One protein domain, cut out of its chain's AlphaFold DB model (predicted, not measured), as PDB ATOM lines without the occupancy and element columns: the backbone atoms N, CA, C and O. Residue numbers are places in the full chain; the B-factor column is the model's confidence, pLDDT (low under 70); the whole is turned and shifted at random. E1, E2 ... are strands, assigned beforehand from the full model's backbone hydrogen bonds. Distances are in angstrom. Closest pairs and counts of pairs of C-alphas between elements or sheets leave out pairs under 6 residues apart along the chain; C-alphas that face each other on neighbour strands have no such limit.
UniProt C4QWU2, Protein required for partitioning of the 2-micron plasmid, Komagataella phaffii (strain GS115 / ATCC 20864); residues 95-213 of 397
ATOM      1  N   ILE A  95      20.694  12.454  44.451       85.00
ATOM      2  CA  ILE A  95      20.613  11.040  44.099       85.00
ATOM      3  C   ILE A  95      21.924  10.386  44.497       85.00
ATOM      4  O   ILE A  95      22.994  10.808  44.053       85.00
ATOM      5  N   ARG A  96      21.825   9.363  45.345       84.31
ATOM      6  CA  ARG A  96      22.969   8.564  45.771       84.31
ATOM      7  C   ARG A  96      23.087   7.332  44.897       84.31
ATOM      8  O   ARG A  96      22.131   6.568  44.785       84.31
ATOM      9  N   ILE A  97      24.244   7.169  44.271       86.25
ATOM     10  CA  ILE A  97      24.564   5.996  43.462       86.25
ATOM     11  C   ILE A  97      25.506   5.108  44.273       86.25
ATOM     12  O   ILE A  97      26.496   5.620  44.808       86.25
ATOM     13  N   PRO A  98      25.233   3.798  44.372       84.31
ATOM     14  CA  PRO A  98      26.127   2.879  45.051       84.31
ATOM     15  C   PRO A  98      27.448   2.755  44.284       84.31
ATOM     16  O   PRO A  98      27.463   2.582  43.066       84.31
ATOM     17  N   GLY A  99      28.568   2.735  45.008       78.62
ATOM     18  CA  GLY A  99      29.879   2.439  44.425       78.62
ATOM     19  C   GLY A  99      30.014   1.011  43.868       78.62
ATOM     20  O   GLY A  99      31.017   0.677  43.257       78.62
ATOM     21  N   SER A 100      29.032   0.130  44.080       77.06
ATOM     22  CA  SER A 100      29.119  -1.296  43.730       77.06
ATOM     23  C   SER A 100      29.045  -1.598  42.222       77.06
ATOM     24  O   SER A 100      29.157  -2.763  41.845       77.06
ATOM     25  N   GLY A 101      28.833  -0.593  41.363       77.12
ATOM     26  CA  GLY A 101      28.600  -0.793  39.925       77.12
ATOM     27  C   GLY A 101      27.160  -1.163  39.560       77.12
ATOM     28  O   GLY A 101      26.880  -1.469  38.403       77.12
ATOM     29  N   GLU A 102      26.235  -1.130  40.521       85.44
ATOM     30  CA  GLU A 102      24.814  -1.371  40.256       85.44
ATOM     31  C   GLU A 102      24.207  -0.236  39.417       85.44
ATOM     32  O   GLU A 102      24.505   0.945  39.619       85.44
ATOM     33  N   GLU A 103      23.340  -0.598  38.468       89.25
ATOM     34  CA  GLU A 103      22.633   0.377  37.640       89.25
ATOM     35  C   GLU A 103      21.442   0.964  38.403       89.25
ATOM     36  O   GLU A 103      20.484   0.267  38.725       89.25
ATOM     37  N   VAL A 104      21.469   2.275  38.619       92.44
ATOM     38  CA  VAL A 104      20.384   3.036  39.232       92.44
ATOM     39  C   VAL A 104      19.494   3.619  38.147       92.44
ATOM     40  O   VAL A 104      19.939   4.396  37.299       92.44
ATOM     41  N   SER A 105      18.212   3.275  38.182       94.19
ATOM     42  CA  SER A 105      17.196   3.783  37.266       94.19
ATOM     43  C   SER A 105      16.480   5.016  37.824       94.19
ATOM     44  O   SER A 105      16.144   5.100  39.006       94.19
ATOM     45  N   ILE A 106      16.219   5.992  36.951       94.12
ATOM     46  CA  ILE A 106      15.612   7.278  37.312       94.12
ATOM     47  C   ILE A 106      14.507   7.628  36.308       94.12
ATOM     48  O   ILE A 106      14.713   7.576  35.092       94.12
ATOM     49  N   GLY A 107      13.321   8.022  36.781       93.75
ATOM     50  CA  GLY A 107      12.222   8.473  35.913       93.75
ATOM     51  C   GLY A 107      10.897   8.693  36.644       93.75
ATOM     52  O   GLY A 107      10.815   8.529  37.855       93.75
ATOM     53  N   ARG A 108       9.818   9.032  35.922       93.75
ATOM     54  CA  ARG A 108       8.509   9.351  36.550       93.75
ATOM     55  C   ARG A 108       7.788   8.146  37.172       93.75
ATOM     56  O   ARG A 108       6.820   8.302  37.918       93.75
ATOM     57  N   SER A 109       8.163   6.928  36.774       92.19
ATOM     58  CA  SER A 109       7.538   5.696  37.264       92.19
ATOM     59  C   SER A 109       8.021   5.380  38.676       92.19
ATOM     60  O   SER A 109       9.206   5.493  38.959       92.19
ATOM     61  N   SER A 110       7.130   4.889  39.537       89.38
ATOM     62  CA  SER A 110       7.495   4.374  40.866       89.38
ATOM     63  C   SER A 110       8.235   3.034  40.830       89.38
ATOM     64  O   SER A 110       8.565   2.507  41.880       89.38
ATOM     65  N   LYS A 111       8.426   2.451  39.640       90.25
ATOM     66  CA  LYS A 111       9.215   1.226  39.450       90.25
ATOM     67  C   LYS A 111      10.723   1.483  39.392       90.25
ATOM     68  O   LYS A 111      11.466   0.516  39.398       90.25
ATOM     69  N   ASN A 112      11.138   2.740  39.238       90.00
ATOM     70  CA  ASN A 112      12.554   3.087  39.261       90.00
ATOM     71  C   ASN A 112      13.033   3.250  40.698       90.00
ATOM     72  O   ASN A 112      12.232   3.596  41.569       90.00
ATOM     73  N   ASP A 113      14.339   3.121  40.885       91.25
ATOM     74  CA  ASP A 113      15.013   3.340  42.166       91.25
ATOM     75  C   ASP A 113      14.792   4.775  42.655       91.25
ATOM     76  O   ASP A 113      14.451   5.003  43.815       91.25
ATOM     77  N   PHE A 114      14.867   5.743  41.733       89.31
ATOM     78  CA  PHE A 114      14.519   7.134  42.007       89.31
ATOM     79  C   PHE A 114      13.344   7.594  41.150       89.31
ATOM     80  O   PHE A 114      13.410   7.708  39.918       89.31
ATOM     81  N   LYS A 115      12.241   7.890  41.837       91.94
ATOM     82  CA  LYS A 115      11.036   8.436  41.227       91.94
ATOM     83  C   LYS A 115      11.116   9.961  41.164       91.94
ATOM     84  O   LYS A 115      11.141  10.626  42.194       91.94
ATOM     85  N   LEU A 116      11.062  10.488  39.948       89.44
ATOM     86  CA  LEU A 116      10.921  11.915  39.661       89.44
ATOM     87  C   LEU A 116       9.451  12.358  39.679       89.44
ATOM     88  O   LEU A 116       8.528  11.546  39.832       89.44
ATOM     89  N   SER A 117       9.218  13.654  39.485       87.62
ATOM     90  CA  SER A 117       7.883  14.224  39.351       87.62
ATOM     91  C   SER A 117       7.054  13.493  38.286       87.62
ATOM     92  O   SER A 117       7.556  12.919  37.313       87.62
ATOM     93  N   ASN A 118       5.727  13.525  38.433       88.50
ATOM     94  CA  ASN A 118       4.815  12.876  37.485       88.50
ATOM     95  C   ASN A 118       4.650  13.671  36.168       88.50
ATOM     96  O   ASN A 118       3.594  13.634  35.530       88.50
ATOM     97  N   ASN A 119       5.672  14.426  35.757       88.75
ATOM     98  CA  ASN A 119       5.649  15.214  34.537       88.75
ATOM     99  C   ASN A 119       5.618  14.288  33.306       88.75
ATOM    100  O   ASN A 119       6.434  13.377  33.147       88.75
ATOM    101  N   LYS A 120       4.682  14.538  32.381       88.75
ATOM    102  CA  LYS A 120       4.562  13.771  31.130       88.75
ATOM    103  C   LYS A 120       5.787  13.910  30.221       88.75
ATOM    104  O   LYS A 120       6.018  13.022  29.401       88.75
ATOM    105  N   GLN A 121       6.556  14.985  30.379       88.56
ATOM    106  CA  GLN A 121       7.807  15.212  29.661       88.56
ATOM    107  C   GLN A 121       8.963  14.349  30.193       88.56
ATOM    108  O   GLN A 121       9.955  14.164  29.492       88.56
ATOM    109  N   ILE A 122       8.829  13.762  31.379       91.94
ATOM    110  CA  ILE A 122       9.785  12.797  31.917       91.94
ATOM    111  C   ILE A 122       9.305  11.399  31.536       91.94
ATOM    112  O   ILE A 122       8.116  11.072  31.614       91.94
ATOM    113  N   SER A 123      10.227  10.560  31.077       93.19
ATOM    114  CA  SER A 123       9.897   9.196  30.659       93.19
ATOM    115  C   SER A 123       9.657   8.320  31.879       93.19
ATOM    116  O   SER A 123      10.150   8.616  32.967       93.19
ATOM    117  N   ARG A 124       8.896   7.227  31.707       93.31
ATOM    118  CA  ARG A 124       8.656   6.258  32.792       93.31
ATOM    119  C   ARG A 124       9.976   5.819  33.420       93.31
ATOM    120  O   ARG A 124      10.076   5.949  34.626       93.31
ATOM    121  N   CYS A 125      10.951   5.440  32.602       93.56
ATOM    122  CA  CYS A 125      12.375   5.344  32.925       93.56
ATOM    123  C   CYS A 125      13.083   6.317  31.969       93.56
ATOM    124  O   CYS A 125      12.820   6.259  30.765       93.56
ATOM    125  N   HIS A 126      13.871   7.262  32.474       94.12
ATOM    126  CA  HIS A 126      14.492   8.312  31.660       94.12
ATOM    127  C   HIS A 126      16.009   8.160  31.581       94.12
ATOM    128  O   HIS A 126      16.556   8.274  30.486       94.12
ATOM    129  N   ILE A 127      16.670   7.864  32.700       94.62
ATOM    130  CA  ILE A 127      18.126   7.697  32.770       94.62
ATOM    131  C   ILE A 127      18.442   6.448  33.582       94.62
ATOM    132  O   ILE A 127      17.710   6.109  34.513       94.62
ATOM    133  N   GLN A 128      19.525   5.778  33.212       94.00
ATOM    134  CA  GLN A 128      20.196   4.783  34.032       94.00
ATOM    135  C   GLN A 128      21.638   5.225  34.259       94.00
ATOM    136  O   GLN A 128      22.311   5.651  33.317       94.00
ATOM    137  N   LEU A 129      22.083   5.157  35.507       93.00
ATOM    138  CA  LEU A 129      23.417   5.562  35.931       93.00
ATOM    139  C   LEU A 129      24.134   4.366  36.548       93.00
ATOM    140  O   LEU A 129      23.532   3.641  37.333       93.00
ATOM    141  N   SER A 130      25.408   4.182  36.232       90.38
ATOM    142  CA  SER A 130      26.268   3.199  36.895       90.38
ATOM    143  C   SER A 130      27.651   3.787  37.109       90.38
ATOM    144  O   SER A 130      28.122   4.575  36.287       90.38
ATOM    145  N   TYR A 131      28.299   3.418  38.205       90.62
ATOM    146  CA  TYR A 131      29.619   3.930  38.551       90.62
ATOM    147  C   TYR A 131      30.618   2.792  38.732       90.62
ATOM    148  O   TYR A 131      30.380   1.876  39.519       90.62
ATOM    149  N   ASP A 132      31.744   2.886  38.033       87.94
ATOM    150  CA  ASP A 132      32.805   1.888  38.078       87.94
ATOM    151  C   ASP A 132      33.924   2.331  39.035       87.94
ATOM    152  O   ASP A 132      34.736   3.202  38.725       87.94
ATOM    153  N   ASN A 133      34.023   1.669  40.197       84.19
ATOM    154  CA  ASN A 133      35.052   1.942  41.217       84.19
ATOM    155  C   ASN A 133      36.499   1.843  40.703       84.19
ATOM    156  O   ASN A 133      37.396   2.471  41.267       84.19
ATOM    157  N   ASN A 134      36.748   1.000  39.696       83.12
ATOM    158  CA  ASN A 134      38.101   0.697  39.226       83.12
ATOM    159  C   ASN A 134      38.686   1.828  38.376       83.12
ATOM    160  O   ASN A 134      39.875   2.124  38.489       83.12
ATOM    161  N   THR A 135      37.859   2.435  37.524       81.38
ATOM    162  CA  THR A 135      38.269   3.509  36.612       81.38
ATOM    163  C   THR A 135      37.851   4.894  37.103       81.38
ATOM    164  O   THR A 135      38.364   5.880  36.584       81.38
ATOM    165  N   ASP A 136      37.024   4.971  38.159       84.38
ATOM    166  CA  ASP A 136      36.450   6.222  38.683       84.38
ATOM    167  C   ASP A 136      35.553   6.903  37.633       84.38
ATOM    168  O   ASP A 136      35.459   8.129  37.570       84.38
ATOM    169  N   ASP A 137      34.897   6.096  36.789       85.38
ATOM    170  CA  ASP A 137      34.049   6.563  35.697       85.38
ATOM    171  C   ASP A 137      32.561   6.434  36.031       85.38
ATOM    172  O   ASP A 137      32.079   5.411  36.525       85.38
ATOM    173  N   LEU A 138      31.809   7.482  35.700       87.00
ATOM    174  CA  LEU A 138      30.357   7.491  35.702       87.00
ATOM    175  C   LEU A 138      29.848   7.212  34.286       87.00
ATOM    176  O   LEU A 138      30.096   7.972  33.346       87.00
ATOM    177  N   LYS A 139      29.079   6.137  34.147       89.31
ATOM    178  CA  LYS A 139      28.379   5.770  32.921       89.31
ATOM    179  C   LYS A 139      26.927   6.221  33.002       89.31
ATOM    180  O   LYS A 139      26.189   5.875  33.924       89.31
ATOM    181  N   VAL A 140      26.511   6.975  31.996       90.31
ATOM    182  CA  VAL A 140      25.169   7.540  31.866       90.31
ATOM    183  C   VAL A 140      24.525   6.981  30.610       90.31
ATOM    184  O   VAL A 140      25.076   7.132  29.523       90.31
ATOM    185  N   ARG A 141      23.343   6.376  30.741       91.62
ATOM    186  CA  ARG A 141      22.530   5.885  29.622       91.62
ATOM    187  C   ARG A 141      21.160   6.548  29.623       91.62
ATOM    188  O   ARG A 141      20.449   6.515  30.628       91.62
ATOM    189  N   VAL A 142      20.753   7.115  28.492       91.75
ATOM    190  CA  VAL A 142      19.477   7.834  28.373       91.75
ATOM    191  C   VAL A 142      18.456   6.976  27.643       91.75
ATOM    192  O   VAL A 142      18.563   6.730  26.452       91.75
ATOM    193  N   LEU A 143      17.406   6.559  28.344       91.94
ATOM    194  CA  LEU A 143      16.269   5.844  27.748       91.94
ATOM    195  C   LEU A 143      15.124   6.794  27.361       91.94
ATOM    196  O   LEU A 143      14.179   6.433  26.653       91.94
ATOM    197  N   GLY A 144      15.164   8.020  27.884       90.44
ATOM    198  CA  GLY A 144      14.116   9.007  27.723       90.44
ATOM    199  C   GLY A 144      14.093   9.660  26.344       90.44
ATOM    200  O   GLY A 144      15.104  10.134  25.849       90.44
ATOM    201  N   HIS A 145      12.904   9.799  25.750       84.88
ATOM    202  CA  HIS A 145      12.732  10.427  24.430       84.88
ATOM    203  C   HIS A 145      13.071  11.929  24.414       84.88
ATOM    204  O   HIS A 145      13.303  12.519  23.365       84.88
ATOM    205  N   ASN A 146      13.051  12.569  25.580       86.62
ATOM    206  CA  ASN A 146      13.190  14.014  25.713       86.62
ATOM    207  C   ASN A 146      14.623  14.488  25.996       86.62
ATOM    208  O   ASN A 146      14.823  15.707  26.045       86.62
ATOM    209  N   GLY A 147      15.562  13.545  26.144       88.81
ATOM    210  CA  GLY A 147      16.959  13.795  26.485       88.81
ATOM    211  C   GLY A 147      17.170  14.369  27.888       88.81
ATOM    212  O   GLY A 147      16.221  14.782  28.560       88.81
ATOM    213  N   VAL A 148      18.435  14.438  28.296       91.50
ATOM    214  CA  VAL A 148      18.888  15.050  29.553       91.50
ATOM    215  C   VAL A 148      19.993  16.061  29.275       91.50
ATOM    216  O   VAL A 148      20.827  15.849  28.400       91.50
ATOM    217  N   ASN A 149      19.998  17.153  30.031       89.81
ATOM    218  CA  ASN A 149      21.114  18.085  30.069       89.81
ATOM    219  C   ASN A 149      22.050  17.709  31.226       89.81
ATOM    220  O   ASN A 149      21.598  17.584  32.365       89.81
ATOM    221  N   VAL A 150      23.335  17.525  30.939       88.81
ATOM    222  CA  VAL A 150      24.360  17.177  31.926       88.81
ATOM    223  C   VAL A 150      25.267  18.382  32.121       88.81
ATOM    224  O   VAL A 150      25.823  18.916  31.163       88.81
ATOM    225  N   THR A 151      25.412  18.815  33.370       87.69
ATOM    226  CA  THR A 151      26.330  19.886  33.758       87.69
ATOM    227  C   THR A 151      27.389  19.324  34.686       87.69
ATOM    228  O   THR A 151      27.078  18.779  35.746       87.69
ATOM    229  N   ILE A 152      28.644  19.472  34.284       85.31
ATOM    230  CA  ILE A 152      29.805  19.014  35.033       85.31
ATOM    231  C   ILE A 152      30.629  20.248  35.411       85.31
ATOM    232  O   ILE A 152      30.989  21.020  34.519       85.31
ATOM    233  N   PRO A 153      30.949  20.458  36.700       81.69
ATOM    234  CA  PRO A 153      31.702  21.621  37.174       81.69
ATOM    235  C   PRO A 153      33.215  21.481  36.903       81.69
ATOM    236  O   PRO A 153      34.039  21.757  37.770       81.69
ATOM    237  N   TYR A 154      33.581  20.974  35.723       73.00
ATOM    238  CA  TYR A 154      34.959  20.821  35.271       73.00
ATOM    239  C   TYR A 154      35.022  20.784  33.738       73.00
ATOM    240  O   TYR A 154      34.054  20.376  33.088       73.00
ATOM    241  N   LYS A 155      36.161  21.174  33.152       66.31
ATOM    242  CA  LYS A 155      36.428  21.046  31.712       66.31
ATOM    243  C   LYS A 155      36.765  19.591  31.378       66.31
ATOM    244  O   LYS A 155      37.885  19.139  31.596       66.31
ATOM    245  N   LEU A 156      35.803  18.859  30.835       65.38
ATOM    246  CA  LEU A 156      36.022  17.513  30.325       65.38
ATOM    247  C   LEU A 156      36.291  17.585  28.834       65.38
ATOM    248  O   LEU A 156      35.380  17.809  28.044       65.38
ATOM    249  N   ASP A 157      37.541  17.357  28.451       53.34
ATOM    250  CA  ASP A 157      37.871  17.021  27.073       53.34
ATOM    251  C   ASP A 157      37.504  15.543  26.899       53.34
ATOM    252  O   ASP A 157      38.307  14.654  27.178       53.34
ATOM    253  N   VAL A 158      36.238  15.272  26.560       53.91
ATOM    254  CA  VAL A 158      35.740  13.902  26.384       53.91
ATOM    255  C   VAL A 158      36.468  13.292  25.189       53.91
ATOM    256  O   VAL A 158      36.123  13.542  24.035       53.91
ATOM    257  N   GLN A 159      37.531  12.535  25.464       41.59
ATOM    258  CA  GLN A 159      38.278  11.832  24.435       41.59
ATOM    259  C   GLN A 159      37.463  10.625  23.978       41.59
ATOM    260  O   GLN A 159      37.102   9.748  24.765       41.59
ATOM    261  N   PHE A 160      37.158  10.624  22.683       46.66
ATOM    262  CA  PHE A 160      36.510   9.539  21.964       46.66
ATOM    263  C   PHE A 160      37.228   8.225  22.278       46.66
ATOM    264  O   PHE A 160      38.354   8.017  21.834       46.66
ATOM    265  N   THR A 161      36.602   7.345  23.059       39.41
ATOM    266  CA  THR A 161      37.151   6.006  23.272       39.41
ATOM    267  C   THR A 161      36.380   5.044  22.396       39.41
ATOM    268  O   THR A 161      35.223   4.719  22.653       39.41
ATOM    269  N   GLU A 162      37.034   4.657  21.309       42.09
ATOM    270  CA  GLU A 162      36.495   3.762  20.305       42.09
ATOM    271  C   GLU A 162      36.690   2.297  20.745       42.09
ATOM    272  O   GLU A 162      37.725   1.722  20.442       42.09
ATOM    273  N   VAL A 163      35.739   1.664  21.454       39.66
ATOM    274  CA  VAL A 163      35.579   0.192  21.383       39.66
ATOM    275  C   VAL A 163      34.088  -0.241  21.371       39.66
ATOM    276  O   VAL A 163      33.352   0.048  22.310       39.66
ATOM    277  N   ASN A 164      33.669  -0.992  20.333       34.41
ATOM    278  CA  ASN A 164      32.369  -1.684  20.140       34.41
ATOM    279  C   ASN A 164      31.162  -0.952  19.501       34.41
ATOM    280  O   ASN A 164      30.015  -1.226  19.840       34.41
ATOM    281  N   ASN A 165      31.405  -0.164  18.449       36.78
ATOM    282  CA  ASN A 165      30.458   0.046  17.337       36.78
ATOM    283  C   ASN A 165      29.144   0.819  17.608       36.78
ATOM    284  O   ASN A 165      28.218   0.719  16.808       36.78
ATOM    285  N   GLU A 166      29.089   1.660  18.642       31.44
ATOM    286  CA  GLU A 166      28.168   2.806  18.705       31.44
ATOM    287  C   GLU A 166      28.820   3.965  19.483       31.44
ATOM    288  O   GLU A 166      28.970   3.911  20.701       31.44
ATOM    289  N   TYR A 167      29.211   5.029  18.767       42.06
ATOM    290  CA  TYR A 167      29.744   6.278  19.329       42.06
ATOM    291  C   TYR A 167      28.969   7.450  18.757       42.06
ATOM    292  O   TYR A 167      28.940   7.614  17.537       42.06
ATOM    293  N   LYS A 168      28.411   8.321  19.601       35.97
ATOM    294  CA  LYS A 168      28.016   9.666  19.170       35.97
ATOM    295  C   LYS A 168      28.236  10.686  20.279       35.97
ATOM    296  O   LYS A 168      27.559  10.679  21.296       35.97
ATOM    297  N   LEU A 169      29.165  11.602  20.013       44.66
ATOM    298  CA  LEU A 169      29.317  12.888  20.684       44.66
ATOM    299  C   LEU A 169      29.608  13.928  19.599       44.66
ATOM    300  O   LEU A 169      30.715  14.018  19.078       44.66
ATOM    301  N   SER A 170      28.582  14.682  19.209       40.19
ATOM    302  CA  SER A 170      28.720  15.835  18.311       40.19
ATOM    303  C   SER A 170      27.555  16.806  18.488       40.19
ATOM    304  O   SER A 170      26.757  17.032  17.571       40.19
ATOM    305  N   ARG A 171      27.399  17.387  19.688       45.84
ATOM    306  CA  ARG A 171      26.442  18.491  19.847       45.84
ATOM    307  C   ARG A 171      26.685  19.381  21.074       45.84
ATOM    308  O   ARG A 171      26.392  18.993  22.194       45.84
ATOM    309  N   TYR A 172      27.164  20.597  20.795       45.84
ATOM    310  CA  TYR A 172      27.223  21.786  21.662       45.84
ATOM    311  C   TYR A 172      27.776  21.563  23.075       45.84
ATOM    312  O   TYR A 172      27.041  21.630  24.054       45.84
ATOM    313  N   MET A 173      29.092  21.384  23.180       49.50
ATOM    314  CA  MET A 173      29.786  21.712  24.421       49.50
ATOM    315  C   MET A 173      29.928  23.233  24.478       49.50
ATOM    316  O   MET A 173      30.646  23.821  23.668       49.50
ATOM    317  N   ILE A 174      29.231  23.888  25.408       48.66
ATOM    318  CA  ILE A 174      29.645  25.232  25.814       48.66
ATOM    319  C   ILE A 174      30.903  25.009  26.647       48.66
ATOM    320  O   ILE A 174      30.821  24.628  27.812       48.66
ATOM    321  N   HIS A 175      32.066  25.171  26.021       49.16
ATOM    322  CA  HIS A 175      33.326  25.242  26.745       49.16
ATOM    323  C   HIS A 175      33.400  26.616  27.408       49.16
ATOM    324  O   HIS A 175      34.007  27.540  26.867       49.16
ATOM    325  N   ASP A 176      32.765  26.770  28.568       52.66
ATOM    326  CA  ASP A 176      33.279  27.764  29.501       52.66
ATOM    327  C   ASP A 176      34.567  27.192  30.109       52.66
ATOM    328  O   ASP A 176      34.733  25.974  30.212       52.66
ATOM    329  N   LYS A 177      35.509  28.044  30.509       56.69
ATOM    330  CA  LYS A 177      36.841  27.608  30.968       56.69
ATOM    331  C   LYS A 177      36.794  26.668  32.188       56.69
ATOM    332  O   LYS A 177      37.802  26.032  32.483       56.69
ATOM    333  N   PHE A 178      35.643  26.560  32.861       63.66
ATOM    334  CA  PHE A 178      35.483  25.890  34.154       63.66
ATOM    335  C   PHE A 178      34.289  24.923  34.257       63.66
ATOM    336  O   PHE A 178      34.172  24.232  35.266       63.66
ATOM    337  N   LEU A 179      33.408  24.837  33.254       74.12
ATOM    338  CA  LEU A 179      32.251  23.935  33.284       74.12
ATOM    339  C   LEU A 179      32.007  23.308  31.915       74.12
ATOM    340  O   LEU A 179      32.203  23.943  30.881       74.12
ATOM    341  N   THR A 180      31.539  22.064  31.919       78.19
ATOM    342  CA  THR A 180      31.120  21.349  30.715       78.19
ATOM    343  C   THR A 180      29.620  21.131  30.783       78.19
ATOM    344  O   THR A 180      29.128  20.436  31.671       78.19
ATOM    345  N   ASN A 181      28.889  21.720  29.841       82.81
ATOM    346  CA  ASN A 181      27.464  21.472  29.659       82.81
ATOM    347  C   ASN A 181      27.232  20.805  28.299       82.81
ATOM    348  O   ASN A 181      27.758  21.277  27.290       82.81
ATOM    349  N   PHE A 182      26.470  19.713  28.281       83.00
ATOM    350  CA  PHE A 182      26.082  19.026  27.052       83.00
ATOM    351  C   PHE A 182      24.724  18.341  27.204       83.00
ATOM    352  O   PHE A 182      24.294  17.984  28.301       83.00
ATOM    353  N   ASN A 183      24.053  18.117  26.075       84.75
ATOM    354  CA  ASN A 183      22.797  17.376  26.032       84.75
ATOM    355  C   ASN A 183      23.032  15.945  25.546       84.75
ATOM    356  O   ASN A 183      23.715  15.746  24.543       84.75
ATOM    357  N   MET A 184      22.400  14.984  26.216       85.69
ATOM    358  CA  MET A 184      22.332  13.584  25.806       85.69
ATOM    359  C   MET A 184      20.926  13.248  25.304       85.69
ATOM    360  O   MET A 184      19.927  13.592  25.947       85.69
ATOM    361  N   PHE A 185      20.835  12.564  24.169       85.81
ATOM    362  CA  PHE A 185      19.584  12.146  23.539       85.81
ATOM    363  C   PHE A 185      19.247  10.680  23.829       85.81
ATOM    364  O   PHE A 185      20.003   9.947  24.460       85.81
ATOM    365  N   LYS A 186      18.055  10.254  23.398       85.75
ATOM    366  CA  LYS A 186      17.569   8.885  23.582       85.75
ATOM    367  C   LYS A 186      18.546   7.866  22.980       85.75
ATOM    368  O   LYS A 186      19.010   8.052  21.862       85.75
ATOM    369  N   ASP A 187      18.757   6.781  23.715       83.75
ATOM    370  CA  ASP A 187      19.632   5.646  23.418       83.75
ATOM    371  C   ASP A 187      21.138   5.993  23.402       83.75
ATOM    372  O   ASP A 187      21.966   5.133  23.117       83.75
ATOM    373  N   GLU A 188      21.528   7.215  23.793       82.81
ATOM    374  CA  GLU A 188      22.938   7.577  23.957       82.81
ATOM    375  C   GLU A 188      23.489   7.090  25.303       82.81
ATOM    376  O   GLU A 188      22.840   7.185  26.354       82.81
ATOM    377  N   THR A 189      24.722   6.585  25.257       85.75
ATOM    378  CA  THR A 189      25.498   6.195  26.435       85.75
ATOM    379  C   THR A 189      26.832   6.924  26.420       85.75
ATOM    380  O   THR A 189      27.567   6.842  25.439       85.75
ATOM    381  N   ILE A 190      27.149   7.632  27.502       84.62
ATOM    382  CA  ILE A 190      28.425   8.334  27.671       84.62
ATOM    383  C   ILE A 190      29.057   7.879  28.981       84.62
ATOM    384  O   ILE A 190      28.368   7.684  29.982       84.62
ATOM    385  N   VAL A 191      30.373   7.712  28.951       84.69
ATOM    386  CA  VAL A 191      31.207   7.402  30.109       84.69
ATOM    387  C   VAL A 191      32.176   8.564  30.299       84.69
ATOM    388  O   VAL A 191      32.793   9.012  29.333       84.69
ATOM    389  N   PHE A 192      32.273   9.086  31.518       82.12
ATOM    390  CA  PHE A 192      33.208  10.155  31.864       82.12
ATOM    391  C   PHE A 192      33.682  10.006  33.313       82.12
ATOM    392  O   PHE A 192      32.926   9.488  34.135       82.12
ATOM    393  N   PRO A 193      34.887  10.490  33.660       82.50
ATOM    394  CA  PRO A 193      35.390  10.391  35.023       82.50
ATOM    395  C   PRO A 193      34.494  11.186  35.974       82.50
ATOM    396  O   PRO A 193      34.138  12.339  35.707       82.50
ATOM    397  N   TYR A 194      34.119  10.561  37.085       84.19
ATOM    398  CA  TYR A 194      33.215  11.148  38.057       84.19
ATOM    399  C   TYR A 194      33.842  12.376  38.729       84.19
ATOM    400  O   TYR A 194      35.022  12.406  39.083       84.19
ATOM    401  N   HIS A 195      33.021  13.406  38.932       80.31
ATOM    402  CA  HIS A 195      33.377  14.578  39.719       80.31
ATOM    403  C   HIS A 195      32.249  14.893  40.699       80.31
ATOM    404  O   HIS A 195      31.066  14.733  40.391       80.31
ATOM    405  N   GLU A 196      32.599  15.380  41.887       79.56
ATOM    406  CA  GLU A 196      31.593  15.833  42.843       79.56
ATOM    407  C   GLU A 196      30.867  17.061  42.271       79.56
ATOM    408  O   GLU A 196      31.497  17.998  41.775       79.56
ATOM    409  N   GLY A 197      29.532  17.050  42.311       79.50
ATOM    410  CA  GLY A 197      28.716  18.152  41.795       79.50
ATOM    411  C   GLY A 197      28.258  18.019  40.343       79.50
ATOM    412  O   GLY A 197      27.848  19.020  39.765       79.50
ATOM    413  N   VAL A 198      28.275  16.815  39.761       87.25
ATOM    414  CA  VAL A 198      27.574  16.551  38.491       87.25
ATOM    415  C   VAL A 198      26.067  16.743  38.681       87.25
ATOM    416  O   VAL A 198      25.461  16.195  39.610       87.25
ATOM    417  N   ILE A 199      25.469  17.516  37.779       90.44
ATOM    418  CA  ILE A 199      24.052  17.871  37.785       90.44
ATOM    419  C   ILE A 199      23.391  17.347  36.512       90.44
ATOM    420  O   ILE A 199      23.902  17.538  35.408       90.44
ATOM    421  N   PHE A 200      22.216  16.743  36.670       91.88
ATOM    422  CA  PHE A 200      21.347  16.341  35.572       91.88
ATOM    423  C   PHE A 200      20.067  17.173  35.604       91.88
ATOM    424  O   PHE A 200      19.411  17.265  36.637       91.88
ATOM    425  N   ASP A 201      19.697  17.763  34.473       91.19
ATOM    426  CA  ASP A 201      18.436  18.481  34.294       91.19
ATOM    427  C   ASP A 201      17.573  17.761  33.255       91.19
ATOM    428  O   ASP A 201      17.895  17.692  32.061       91.19
ATOM    429  N   ILE A 202      16.440  17.240  33.726       91.94
ATOM    430  CA  ILE A 202      15.408  16.653  32.880       91.94
ATOM    431  C   ILE A 202      14.198  17.586  32.874       91.94
ATOM    432  O   ILE A 202      13.279  17.464  33.681       91.94
ATOM    433  N   LYS A 203      14.161  18.496  31.895       85.56
ATOM    434  CA  LYS A 203      13.008  19.381  31.631       85.56
ATOM    435  C   LYS A 203      12.591  20.223  32.851       85.56
ATOM    436  O   LYS A 203      11.397  20.422  33.069       85.56
ATOM    437  N   GLY A 204      13.562  20.756  33.589       81.12
ATOM    438  CA  GLY A 204      13.352  21.606  34.761       81.12
ATOM    439  C   GLY A 204      13.384  20.851  36.089       81.12
ATOM    440  O   GLY A 204      13.292  21.483  37.136       81.12
ATOM    441  N   GLU A 205      13.531  19.525  36.067       85.94
ATOM    442  CA  GLU A 205      13.789  18.731  37.265       85.94
ATOM    443  C   GLU A 205      15.292  18.465  37.374       85.94
ATOM    444  O   GLU A 205      15.849  17.611  36.679       85.94
ATOM    445  N   VAL A 206      15.937  19.272  38.214       89.31
ATOM    446  CA  VAL A 206      17.384  19.279  38.435       89.31
ATOM    447  C   VAL A 206      17.725  18.326  39.574       89.31
ATOM    448  O   VAL A 206      17.123  18.408  40.640       89.31
ATOM    449  N   MET A 207      18.705  17.450  39.374       89.44
ATOM    450  CA  MET A 207      19.192  16.513  40.387       89.44
ATOM    451  C   MET A 207      20.717  16.524  40.452       89.44
ATOM    452  O   MET A 207      21.394  16.562  39.423       89.44
ATOM    453  N   LYS A 208      21.255  16.473  41.670       89.31
ATOM    454  CA  LYS A 208      22.696  16.372  41.930       89.31
ATOM    455  C   LYS A 208      23.035  14.918  42.221       89.31
ATOM    456  O   LYS A 208      22.375  14.288  43.044       89.31
ATOM    457  N   VAL A 209      24.059  14.387  41.565       87.38
ATOM    458  CA  VAL A 209      24.480  12.997  41.761       87.38
ATOM    459  C   VAL A 209      25.684  12.930  42.691       87.38
ATOM    460  O   VAL A 209      26.726  13.542  42.443       87.38
ATOM    461  N   ILE A 210      25.534  12.151  43.759       86.94
ATOM    462  CA  ILE A 210      26.603  11.810  44.693       86.94
ATOM    463  C   ILE A 210      26.836  10.307  44.609       86.94
ATOM    464  O   ILE A 210      25.899   9.523  44.714       86.94
ATOM    465  N   VAL A 211      28.081   9.901  44.402       83.75
ATOM    466  CA  VAL A 211      28.458   8.489  44.423       83.75
ATOM    467  C   VAL A 211      28.982   8.150  45.814       83.75
ATOM    468  O   VAL A 211      29.935   8.770  46.298       83.75
ATOM    469  N   ASP A 212      28.366   7.167  46.466       79.19
ATOM    470  CA  ASP A 212      28.787   6.709  47.787       79.19
ATOM    471  C   ASP A 212      30.133   5.967  47.671       79.19
ATOM    472  O   ASP A 212      30.233   4.924  47.026       79.19
ATOM    473  N   GLY A 213      31.182   6.513  48.301       65.06
ATOM    474  CA  GLY A 213      32.530   5.922  48.327       65.06
ATOM    475  C   GLY A 213      33.508   6.424  47.254       65.06
ATOM    476  O   GLY A 213      34.650   5.962  47.226       65.06
TER     477      GLY A 213
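AT A GLANCE: This is residues 95 to 213 of the 397 residues of the protein "Protein required for partitioning of the 2-micron plasmid" of Komagataella phaffii (strain GS115 / ATCC 20864) (UniProt C4QWU2). A sandwich of two sheets face to face, their strands nearly aligned: a twisted six-stranded sheet, E1 E10 E9 E5 E7 E6, covers the four-stranded sheet E2 E3 E4 E8. Two long loops lie away from the core, residues 153 to 173 leading from E5 to E6 and residues 108 to 126 from E2 to E3. The printed part has 119 residues with ten named strands, E1 to E10 in order along the chain, and no named helix; the class is all strand, though under half of the residues, 52, are in named elements. The larger sheet is mixed and the smaller one, in the order E2 E3 E4 E8, is antiparallel. The whole is compact, with a radius of gyration of the C-alphas of 13.7 A and spans of 35 by 31 by 30 A.

IN THESE COORDINATES: In the larger sheet, E1 is residues 95 to 98, with C-alpha 95 at (20.613, 11.040, 44.099). E10, residues 205 to 212, is the longest strand, 21.9 A, and ends with C-alpha 212 at (28.787, 6.709, 47.787). E9 is residues 198 to 202, E5 residues 148 to 152, E7 residues 179 to 184, 16.2 A long, and E6 residues 174 to 176. In the smaller sheet, E2 is residues 104 to 107, E3 residues 127 to 132, 16.7 A long, E4 residues 137 to 142, 16.4 A long, and E8 residues 189 to 193.

HOW THE PARTS SIT: E10 pairs with E9 over residues 205 to 209, antiparallel, with N 207 and O 200 at 2.8 A, and with E1 over residues 209 to 212, parallel, with N 97 and O 210 at 2.9 A. E5 is antiparallel to E9, N 151 and O 199 at 2.8 A, and to E7, N 150 and O 182 at 2.8 A. The edge strand E6 forms a hairpin with E7, but no N and O come within hydrogen-bond range across that pair. E2, E3 and E4 make a meander, each strand the antiparallel neighbour of the one before, with N 104 and O 129 at 2.8 A and N 128 and O 141 at 2.8 A. E8 is antiparallel to E4, N 138 and O 192 at 2.8 A. Between the sheets, the closest C-alphas of E1 and E3 are those of Ile 97 and Ser 130, 7.3 A apart.

THE WHOLE: The C-alphas farthest apart are those of Lys 111 and Lys 177, 39.1 A. The printed part has no cut. The links E2 to E3 and E5 to E6 are long; the others are tight. Mean pLDDT of the printed part is 78.8, and it is under 70 at residues 155 to 178 and residue 213.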